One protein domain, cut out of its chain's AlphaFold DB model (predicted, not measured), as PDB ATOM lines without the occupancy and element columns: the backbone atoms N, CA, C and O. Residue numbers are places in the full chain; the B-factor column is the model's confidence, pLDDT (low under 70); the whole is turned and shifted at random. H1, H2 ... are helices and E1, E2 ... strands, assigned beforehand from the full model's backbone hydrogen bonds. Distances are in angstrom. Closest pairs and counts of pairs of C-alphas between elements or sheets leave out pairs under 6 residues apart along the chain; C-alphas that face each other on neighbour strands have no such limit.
ATOM      1  N   TYR A   4     432.739 462.984 330.292       94.00
ATOM      2  CA  TYR A   4     432.749 462.861 331.745       94.00
ATOM      3  C   TYR A   4     433.379 461.537 332.153       94.00
ATOM      4  O   TYR A   4     433.096 460.511 331.544       94.00
ATOM      5  N   GLU A   5     434.175 461.552 333.212       94.69
ATOM      6  CA  GLU A   5     434.497 460.354 333.977       94.69
ATOM      7  C   GLU A   5     433.417 460.181 335.043       94.69
ATOM      8  O   GLU A   5     433.172 461.088 335.842       94.69
ATOM      9  N   VAL A   6     432.741 459.039 335.029       96.12
ATOM     10  CA  VAL A   6     431.772 458.645 336.047       96.12
ATOM     11  C   VAL A   6     432.404 457.544 336.877       96.12
ATOM     12  O   VAL A   6     432.784 456.517 336.324       96.12
ATOM     13  N   ARG A   7     432.529 457.744 338.187       95.94
ATOM     14  CA  ARG A   7     433.229 456.803 339.073       95.94
ATOM     15  C   ARG A   7     432.502 456.612 340.394       95.94
ATOM     16  O   ARG A   7     431.779 457.508 340.844       95.94
ATOM     17  N   ARG A   8     432.703 455.443 341.000       96.50
ATOM     18  CA  ARG A   8     432.263 455.142 342.363       96.50
ATOM     19  C   ARG A   8     432.977 456.037 343.375       96.50
ATOM     20  O   ARG A   8     434.116 456.451 343.168       96.50
ATOM     21  N   THR A   9     432.274 456.341 344.457       96.56
ATOM     22  CA  THR A   9     432.742 457.200 345.567       96.56
ATOM     23  C   THR A   9     432.841 456.442 346.893       96.56
ATOM     24  O   THR A   9     433.209 457.010 347.917       96.56
ATOM     25  N   ASP A  10     432.513 455.156 346.867       95.56
ATOM     26  CA  ASP A  10     432.490 454.199 347.966       95.56
ATOM     27  C   ASP A  10     433.397 452.996 347.659       95.56
ATOM     28  O   ASP A  10     433.967 452.869 346.574       95.56
ATOM     29  N   THR A  11     433.539 452.102 348.638       93.25
ATOM     30  CA  THR A  11     434.235 450.823 348.459       93.25
ATOM     31  C   THR A  11     433.423 449.902 347.546       93.25
ATOM     32  O   THR A  11     432.228 449.719 347.765       93.25
ATOM     33  N   VAL A  12     434.081 449.300 346.553       92.94
ATOM     34  CA  VAL A  12     433.456 448.483 345.498       92.94
ATOM     35  C   VAL A  12     433.733 446.995 345.727       92.94
ATOM     36  O   VAL A  12     434.848 446.634 346.106       92.94
ATOM     37  N   GLN A  13     432.735 446.134 345.499       90.56
ATOM     38  CA  GLN A  13     432.884 444.672 345.579       90.56
ATOM     39  C   GLN A  13     433.297 444.054 344.230       90.56
ATOM     40  O   GLN A  13     433.057 444.653 343.178       90.56
ATOM     41  N   PRO A  14     433.891 442.844 344.215       92.31
ATOM     42  CA  PRO A  14     434.183 442.139 342.970       92.31
ATOM     43  C   PRO A  14     432.932 441.961 342.097       92.31
ATOM     44  O   PRO A  14     431.903 441.483 342.569       92.31
ATOM     45  N   GLY A  15     433.035 442.332 340.819       92.56
ATOM     46  CA  GLY A  15     431.937 442.252 339.847       92.56
ATOM     47  C   GLY A  15     431.031 443.487 339.777       92.56
ATOM     48  O   GLY A  15     430.198 443.565 338.878       92.56
ATOM     49  N   GLU A  16     431.198 444.470 340.665       94.00
ATOM     50  CA  GLU A  16     430.456 445.732 340.606       94.00
ATOM     51  C   GLU A  16     431.099 446.755 339.658       94.00
ATOM     52  O   GLU A  16     432.290 446.717 339.340       94.00
ATOM     53  N   PHE A  17     430.300 447.741 339.251       94.81
ATOM     54  CA  PHE A  17     430.794 448.901 338.521       94.81
ATOM     55  C   PHE A  17     431.822 449.694 339.338       94.81
ATOM     56  O   PHE A  17     431.556 450.016 340.496       94.81
ATOM     57  N   VAL A  18     432.930 450.097 338.699       94.75
ATOM     58  CA  VAL A  18     433.987 450.955 339.272       94.75
ATOM     59  C   VAL A  18     433.974 452.349 338.634       94.75
ATOM     60  O   VAL A  18     433.788 453.351 339.330       94.75
ATOM     61  N   ASN A  19     434.168 452.435 337.315       95.25
ATOM     62  CA  ASN A  19     434.154 453.689 336.563       95.25
ATOM     63  C   ASN A  19     433.823 453.492 335.069       95.25
ATOM     64  O   ASN A  19     433.865 452.386 334.538       95.25
ATOM     65  N   ALA A  20     433.475 454.588 334.393       93.62
ATOM     66  CA  ALA A  20     433.263 454.663 332.951       93.62
ATOM     67  C   ALA A  20     433.487 456.085 332.428       93.62
ATOM     68  O   ALA A  20     433.288 457.070 333.140       93.62
ATOM     69  N   PHE A  21     433.810 456.195 331.142       93.00
ATOM     70  CA  PHE A  21     433.807 457.465 330.426       93.00
ATOM     71  C   PHE A  21     432.522 457.614 329.609       93.00
ATOM     72  O   PHE A  21     432.167 456.737 328.826       93.00
ATOM     73  N   VAL A  22     431.820 458.734 329.785       94.25
ATOM     74  CA  VAL A  22     430.495 458.979 329.202       94.25
ATOM     75  C   VAL A  22     430.470 460.324 328.482       94.25
ATOM     76  O   VAL A  22     430.813 461.357 329.056       94.25
ATOM     77  N   ILE A  23     430.013 460.338 327.229       94.88
ATOM     78  CA  ILE A  23     429.728 461.575 326.490       94.88
ATOM     79  C   ILE A  23     428.282 461.982 326.790       94.88
ATOM     80  O   ILE A  23     427.348 461.276 326.420       94.88
ATOM     81  N   ALA A  24     428.079 463.120 327.456       95.69
ATOM     82  CA  ALA A  24     426.752 463.550 327.908       95.69
ATOM     83  C   ALA A  24     426.566 465.071 327.814       95.69
ATOM     84  O   ALA A  24     427.531 465.826 327.713       95.69
ATOM     85  N   GLY A  25     425.319 465.551 327.866       95.00
ATOM     86  CA  GLY A  25     425.018 466.987 327.917       95.00
ATOM     87  C   GLY A  25     425.316 467.634 329.277       95.00
ATOM     88  O   GLY A  25     425.427 468.851 329.372       95.00
ATOM     89  N   GLY A  26     425.490 466.829 330.329       95.44
ATOM     90  CA  GLY A  26     425.682 467.291 331.703       95.44
ATOM     91  C   GLY A  26     425.980 466.143 332.667       95.44
ATOM     92  O   GLY A  26     425.756 464.976 332.345       95.44
ATOM     93  N   THR A  27     426.420 466.476 333.882       96.00
ATOM     94  CA  THR A  27     426.755 465.491 334.930       96.00
ATOM     95  C   THR A  27     425.563 464.620 335.334       96.00
ATOM     96  O   THR A  27     425.733 463.440 335.622       96.00
ATOM     97  N   ALA A  28     424.344 465.168 335.316       96.38
ATOM     98  CA  ALA A  28     423.128 464.413 335.616       96.38
ATOM     99  C   ALA A  28     422.865 463.297 334.591       96.38
ATOM    100  O   ALA A  28     422.588 462.165 334.982       96.38
ATOM    101  N   GLN A  29     423.010 463.600 333.296       96.75
ATOM    102  CA  GLN A  29     422.874 462.611 332.223       96.75
ATOM    103  C   GLN A  29     424.019 461.592 332.247       96.75
ATOM    104  O   GLN A  29     423.773 460.405 332.062       96.75
ATOM    105  N   ALA A  30     425.247 462.033 332.545       96.75
ATOM    106  CA  ALA A  30     426.390 461.134 332.686       96.75
ATOM    107  C   ALA A  30     426.169 460.100 333.805       96.75
ATOM    108  O   ALA A  30     426.338 458.907 333.577       96.75
ATOM    109  N   ARG A  31     425.701 460.530 334.989       97.00
ATOM    110  CA  ARG A  31     425.343 459.603 336.077       97.00
ATOM    111  C   ARG A  31     424.193 458.676 335.689       97.00
ATOM    112  O   ARG A  31     424.230 457.504 336.036       97.00
ATOM    113  N   ALA A  32     423.179 459.179 334.982       96.62
ATOM    114  CA  ALA A  32     422.048 458.363 334.543       96.62
ATOM    115  C   ALA A  32     422.470 457.212 333.613       96.62
ATOM    116  O   ALA A  32     421.898 456.130 333.697       96.62
ATOM    117  N   ALA A  33     423.505 457.414 332.793       97.19
ATOM    118  CA  ALA A  33     424.006 456.394 331.874       97.19
ATOM    119  C   ALA A  33     424.517 455.124 332.580       97.19
ATOM    120  O   ALA A  33     424.433 454.048 332.002       97.19
ATOM    121  N   VAL A  34     424.998 455.229 333.824       96.25
ATOM    122  CA  VAL A  34     425.551 454.094 334.590       96.25
ATOM    123  C   VAL A  34     424.600 453.563 335.669       96.25
ATOM    124  O   VAL A  34     424.934 452.609 336.357       96.25
ATOM    125  N   GLN A  35     423.407 454.153 335.834       96.06
ATOM    126  CA  GLN A  35     422.480 453.811 336.931       96.06
ATOM    127  C   GLN A  35     421.986 452.363 336.927       96.06
ATOM    128  O   GLN A  35     421.512 451.891 337.952       96.06
ATOM    129  N   HIS A  36     422.039 451.698 335.777       95.75
ATOM    130  CA  HIS A  36     421.581 450.322 335.609       95.75
ATOM    131  C   HIS A  36     422.676 449.284 335.902       95.75
ATOM    132  O   HIS A  36     422.402 448.093 335.804       95.75
ATOM    133  N   LEU A  37     423.908 449.718 336.193       97.12
ATOM    134  CA  LEU A  37     425.035 448.824 336.438       97.12
ATOM    135  C   LEU A  37     425.060 448.346 337.892       97.12
ATOM    136  O   LEU A  37     424.625 449.050 338.806       97.12
ATOM    137  N   GLU A  38     425.605 447.149 338.095       97.38
ATOM    138  CA  GLU A  38     425.646 446.487 339.399       97.38
ATOM    139  C   GLU A  38     426.374 447.341 340.451       97.38
ATOM    140  O   GLU A  38     427.425 447.935 340.185       97.38
ATOM    141  N   GLY A  39     425.793 447.424 341.650       94.12
ATOM    142  CA  GLY A  39     426.315 448.228 342.761       94.12
ATOM    143  C   GLY A  39     426.102 449.746 342.636       94.12
ATOM    144  O   GLY A  39     426.402 450.488 343.576       94.12
ATOM    145  N   VAL A  40     425.561 450.256 341.521       96.50
ATOM    146  CA  VAL A  40     425.330 451.700 341.348       96.50
ATOM    147  C   VAL A  40     424.051 452.156 342.049       96.50
ATOM    148  O   VAL A  40     422.960 451.627 341.860       96.50
ATOM    149  N   THR A  41     424.167 453.236 342.818       95.38
ATOM    150  CA  THR A  41     423.053 453.949 343.444       95.38
ATOM    151  C   THR A  41     423.122 455.439 343.111       95.38
ATOM    152  O   THR A  41     424.153 455.979 342.714       95.38
ATOM    153  N   LYS A  42     422.030 456.177 343.342       91.00
ATOM    154  CA  LYS A  42     422.007 457.638 343.125       91.00
ATOM    155  C   LYS A  42     423.017 458.413 343.981       91.00
ATOM    156  O   LYS A  42     423.250 459.585 343.699       91.00
ATOM    157  N   LYS A  43     423.543 457.799 345.046       95.25
ATOM    158  CA  LYS A  43     424.376 458.461 346.057       95.25
ATOM    159  C   LYS A  43     425.854 458.097 345.969       95.25
ATOM    160  O   LYS A  43     426.643 458.797 346.587       95.25
ATOM    161  N   ASN A  44     426.220 457.038 345.244       96.56
ATOM    162  CA  ASN A  44     427.582 456.506 345.266       96.56
ATOM    163  C   ASN A  44     428.363 456.698 343.961       96.56
ATOM    164  O   ASN A  44     429.465 456.171 343.838       96.56
ATOM    165  N   VAL A  45     427.843 457.487 343.017       96.94
ATOM    166  CA  VAL A  45     428.558 457.851 341.788       96.94
ATOM    167  C   VAL A  45     428.666 459.358 341.623       96.94
ATOM    168  O   VAL A  45     427.690 460.101 341.767       96.94
ATOM    169  N   GLU A  46     429.852 459.811 341.238       97.44
ATOM    170  CA  GLU A  46     430.093 461.182 340.801       97.44
ATOM    171  C   GLU A  46     430.425 461.233 339.311       97.44
ATOM    172  O   GLU A  46     430.824 460.233 338.724       97.44
ATOM    173  N   ALA A  47     430.235 462.399 338.692       96.81
ATOM    174  CA  ALA A  47     430.577 462.632 337.291       96.81
ATOM    175  C   ALA A  47     431.430 463.898 337.182       96.81
ATOM    176  O   ALA A  47     430.954 464.993 337.493       96.81
ATOM    177  N   VAL A  48     432.665 463.744 336.714       94.38
ATOM    178  CA  VAL A  48     433.660 464.813 336.589       94.38
ATOM    179  C   VAL A  48     433.908 465.085 335.113       94.38
ATOM    180  O   VAL A  48     434.164 464.168 334.338       94.38
ATOM    181  N   LYS A  49     433.802 466.349 334.694       92.25
ATOM    182  CA  LYS A  49     434.061 466.732 333.302       92.25
ATOM    183  C   LYS A  49     435.548 466.564 333.001       92.25
ATOM    184  O   LYS A  49     436.382 467.159 333.678       92.25
ATOM    185  N   VAL A  50     435.865 465.803 331.961       87.62
ATOM    186  CA  VAL A  50     437.238 465.631 331.491       87.62
ATOM    187  C   VAL A  50     437.620 466.850 330.656       87.62
ATOM    188  O   VAL A  50     436.926 467.202 329.699       87.62
ATOM    189  N   ASP A  51     438.722 467.507 331.020       82.31
ATOM    190  CA  ASP A  51     439.339 468.518 330.165       82.31
ATOM    191  C   ASP A  51     440.090 467.830 329.022       82.31
ATOM    192  O   ASP A  51     441.174 467.274 329.205       82.31
ATOM    193  N   THR A  52     439.482 467.853 327.840       73.44
ATOM    194  CA  THR A  52     440.039 467.286 326.607       73.44
ATOM    195  C   THR A  52     440.908 468.277 325.829       73.44
ATOM    196  O   THR A  52     441.447 467.910 324.792       73.44
ATOM    197  N   ASN A  53     441.034 469.528 326.289       74.69
ATOM    198  CA  ASN A  53     441.700 470.606 325.551       74.69
ATOM    199  C   ASN A  53     443.091 470.965 326.118       74.69
ATOM    200  O   ASN A  53     443.785 471.816 325.557       74.69
ATOM    201  N   GLY A  54     443.505 470.359 327.236       61.31
ATOM    202  CA  GLY A  54     444.738 470.703 327.947       61.31
ATOM    203  C   GLY A  54     446.029 470.354 327.186       61.31
ATOM    204  O   GLY A  54     446.231 469.217 326.771       61.31
ATOM    205  N   ARG A  55     446.955 471.323 327.089       50.97
ATOM    206  CA  ARG A  55     448.282 471.243 326.424       50.97
ATOM    207  C   ARG A  55     449.262 470.184 326.969       50.97
ATOM    208  O   ARG A  55     450.275 469.938 326.330       50.97
ATOM    209  N   ASN A  56     448.953 469.522 328.082       55.22
ATOM    210  CA  ASN A  56     449.729 468.392 328.628       55.22
ATOM    211  C   ASN A  56     449.101 467.040 328.214       55.22
ATOM    212  O   ASN A  56     449.080 466.079 328.981       55.22
ATOM    213  N   GLY A  57     448.494 467.032 327.023       53.19
ATOM    214  CA  GLY A  57     447.387 466.181 326.587       53.19
ATOM    215  C   GLY A  57     447.746 464.761 326.170       53.19
ATOM    216  O   GLY A  57     447.467 464.365 325.044       53.19
ATOM    217  N   VAL A  58     448.289 463.969 327.091       55.34
ATOM    218  CA  VAL A  58     448.222 462.509 326.977       55.34
ATOM    219  C   VAL A  58     447.596 461.966 328.254       55.34
ATOM    220  O   VAL A  58     448.206 461.983 329.320       55.34
ATOM    221  N   ARG A  59     446.347 461.503 328.153       60.56
ATOM    222  CA  ARG A  59     445.688 460.712 329.196       60.56
ATOM    223  C   ARG A  59     445.357 459.351 328.603       60.56
ATOM    224  O   ARG A  59     444.564 459.264 327.671       60.56
ATOM    225  N   LEU A  60     445.996 458.308 329.123       59.12
ATOM    226  CA  LEU A  60     445.653 456.923 328.824       59.12
ATOM    227  C   LEU A  60     444.282 456.641 329.450       59.12
ATOM    228  O   LEU A  60     444.157 456.661 330.670       59.12
ATOM    229  N   LEU A  61     443.247 456.479 328.621       62.81
ATOM    230  CA  LEU A  61     441.863 456.338 329.096       62.81
ATOM    231  C   LEU A  61     441.523 454.894 329.485       62.81
ATOM    232  O   LEU A  61     440.739 454.674 330.401       62.81
ATOM    233  N   SER A  62     442.126 453.914 328.811       59.69
ATOM    234  CA  SER A  62     441.981 452.491 329.124       59.69
ATOM    235  C   SER A  62     443.082 451.681 328.443       59.69
ATOM    236  O   SER A  62     443.427 451.968 327.293       59.69
ATOM    237  N   THR A  63     443.565 450.633 329.106       53.47
ATOM    238  CA  THR A  63     444.345 449.553 328.488       53.47
ATOM    239  C   THR A  63     443.681 448.223 328.796       53.47
ATOM    240  O   THR A  63     443.178 448.013 329.896       53.47
ATOM    241  N   TYR A  64     443.676 447.340 327.805       70.88
ATOM    242  CA  TYR A  64     443.179 445.978 327.933       70.88
ATOM    243  C   TYR A  64     444.364 445.046 327.751       70.88
ATOM    244  O   TYR A  64     445.146 445.208 326.811       70.88
ATOM    245  N   HIS A  65     444.506 444.111 328.679       63.66
ATOM    246  CA  HIS A  65     445.557 443.111 328.662       63.66
ATOM    247  C   HIS A  65     444.920 441.747 328.419       63.66
ATOM    248  O   HIS A  65     443.794 441.503 328.844       63.66
ATOM    249  N   ASP A  66     445.631 440.901 327.682       68.88
ATOM    250  CA  ASP A  66     445.214 439.527 327.435       68.88
ATOM    251  C   ASP A  66     445.236 438.746 328.755       68.88
ATOM    252  O   ASP A  66     446.229 438.789 329.479       68.88
ATOM    253  N   GLU A  67     444.134 438.072 329.071       73.25
ATOM    254  CA  GLU A  67     443.976 437.287 330.301       73.25
ATOM    255  C   GLU A  67     444.560 435.871 330.173       73.25
ATOM    256  O   GLU A  67     444.571 435.115 331.144       73.25
ATOM    257  N   ARG A  68     445.028 435.474 328.981       80.31
ATOM    258  CA  ARG A  68     445.674 434.173 328.782       80.31
ATOM    259  C   ARG A  68     447.040 434.149 329.461       80.31
ATOM    260  O   ARG A  68     447.844 435.064 329.287       80.31
ATOM    261  N   GLU A  69     447.317 433.048 330.161       76.44
ATOM    262  CA  GLU A  69     448.650 432.758 330.688       76.44
ATOM    263  C   GLU A  69     449.677 432.824 329.545       76.44
ATOM    264  O   GLU A  69     449.425 432.286 328.455       76.44
ATOM    265  N   PRO A  70     450.827 433.493 329.750       70.25
ATOM    266  CA  PRO A  70     451.880 433.506 328.753       70.25
ATOM    267  C   PRO A  70     452.264 432.062 328.445       70.25
ATOM    268  O   PRO A  70     452.489 431.267 329.357       70.25
ATOM    269  N   VAL A  71     452.337 431.711 327.158       67.56
ATOM    270  CA  VAL A  71     452.827 430.393 326.748       67.56
ATOM    271  C   VAL A  71     454.276 430.296 327.215       67.56
ATOM    272  O   VAL A  71     455.181 430.856 326.596       67.56
ATOM    273  N   THR A  72     454.497 429.630 328.344       63.94
ATOM    274  CA  THR A  72     455.828 429.238 328.787       63.94
ATOM    275  C   THR A  72     456.388 428.312 327.716       63.94
ATOM    276  O   THR A  72     455.731 427.349 327.324       63.94
ATOM    277  N   ALA A  73     457.583 428.616 327.213       60.56
ATOM    278  CA  ALA A  73     458.211 427.888 326.109       60.56
ATOM    279  C   ALA A  73     458.445 426.385 326.391       60.56
ATOM    280  O   ALA A  73     458.794 425.644 325.474       60.56
ATOM    281  N   ASP A  74     458.200 425.918 327.617       55.81
ATOM    282  CA  ASP A  74     458.311 424.514 328.019       55.81
ATOM    283  C   ASP A  74     457.234 423.602 327.404       55.81
ATOM    284  O   ASP A  74     457.410 422.387 327.371       55.81
ATOM    285  N   SER A  75     456.160 424.148 326.820       54.03
ATOM    286  CA  SER A  75     455.153 423.344 326.101       54.03
ATOM    287  C   SER A  75     455.603 422.893 324.701       54.03
ATOM    288  O   SER A  75     454.845 422.225 324.001       54.03
ATOM    289  N   ALA A  76     456.811 423.265 324.258       53.28
ATOM    290  CA  ALA A  76     457.375 422.862 322.964       53.28
ATOM    291  C   ALA A  76     458.222 421.571 323.034       53.28
ATOM    292  O   ALA A  76     458.844 421.201 322.039       53.28
TER     293      ALA A  76
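AT A GLANCE: This is residues 4 to 76 of the 83 residues of an uncharacterized protein of Streptomyces sp. SID8499 (UniProt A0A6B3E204). Little regular structure: a small three-stranded sheet with H1 across one face, and a long tail whose residues 53 to 60 and 63 to 76 stick out. The 73 printed residues hold E1, E2, H1, E3, H2; the antiparallel sheet runs E2 E1 E3; class mixed, 26 residues in named elements. It is only just extended, close to loose: radius of gyration of the C-alphas 17.1 A, spans 55 by 36 by 18 A.

IN THESE COORDINATES: E1, residues 4 to 8, begins at C-alpha 4 (432.749, 462.861, 331.745). E2 is residues 19 to 23, E3 45 to 49, H1 27 to 33. H2, residues 73 to 76, ends at C-alpha 76 (457.375, 422.862, 322.964).

HOW THE PARTS SIT: Within hydrogen-bond range are N 6 and O 20 of hairpin E1 and E2, 2.8 A, N 5 and O 48 of E1 and E3, 2.8 A, and every O i to N i+4 pair in H1; H2 is too short for one. H1 is on the sheet, height 7.7 A; its closest C-alphas to E3 are Thr 27 and Ala 47, 5.3 A. E2, H1, E3 form a split strand-helix-strand unit, E1 between its strands, with a right-handed crossover.

THE WHOLE: The printed part has no cut. Links H1 to E3 and E3 to H2 are long. pLDDT is under 70 at residues 54 to 63, 65 to 66 and 71 to 76.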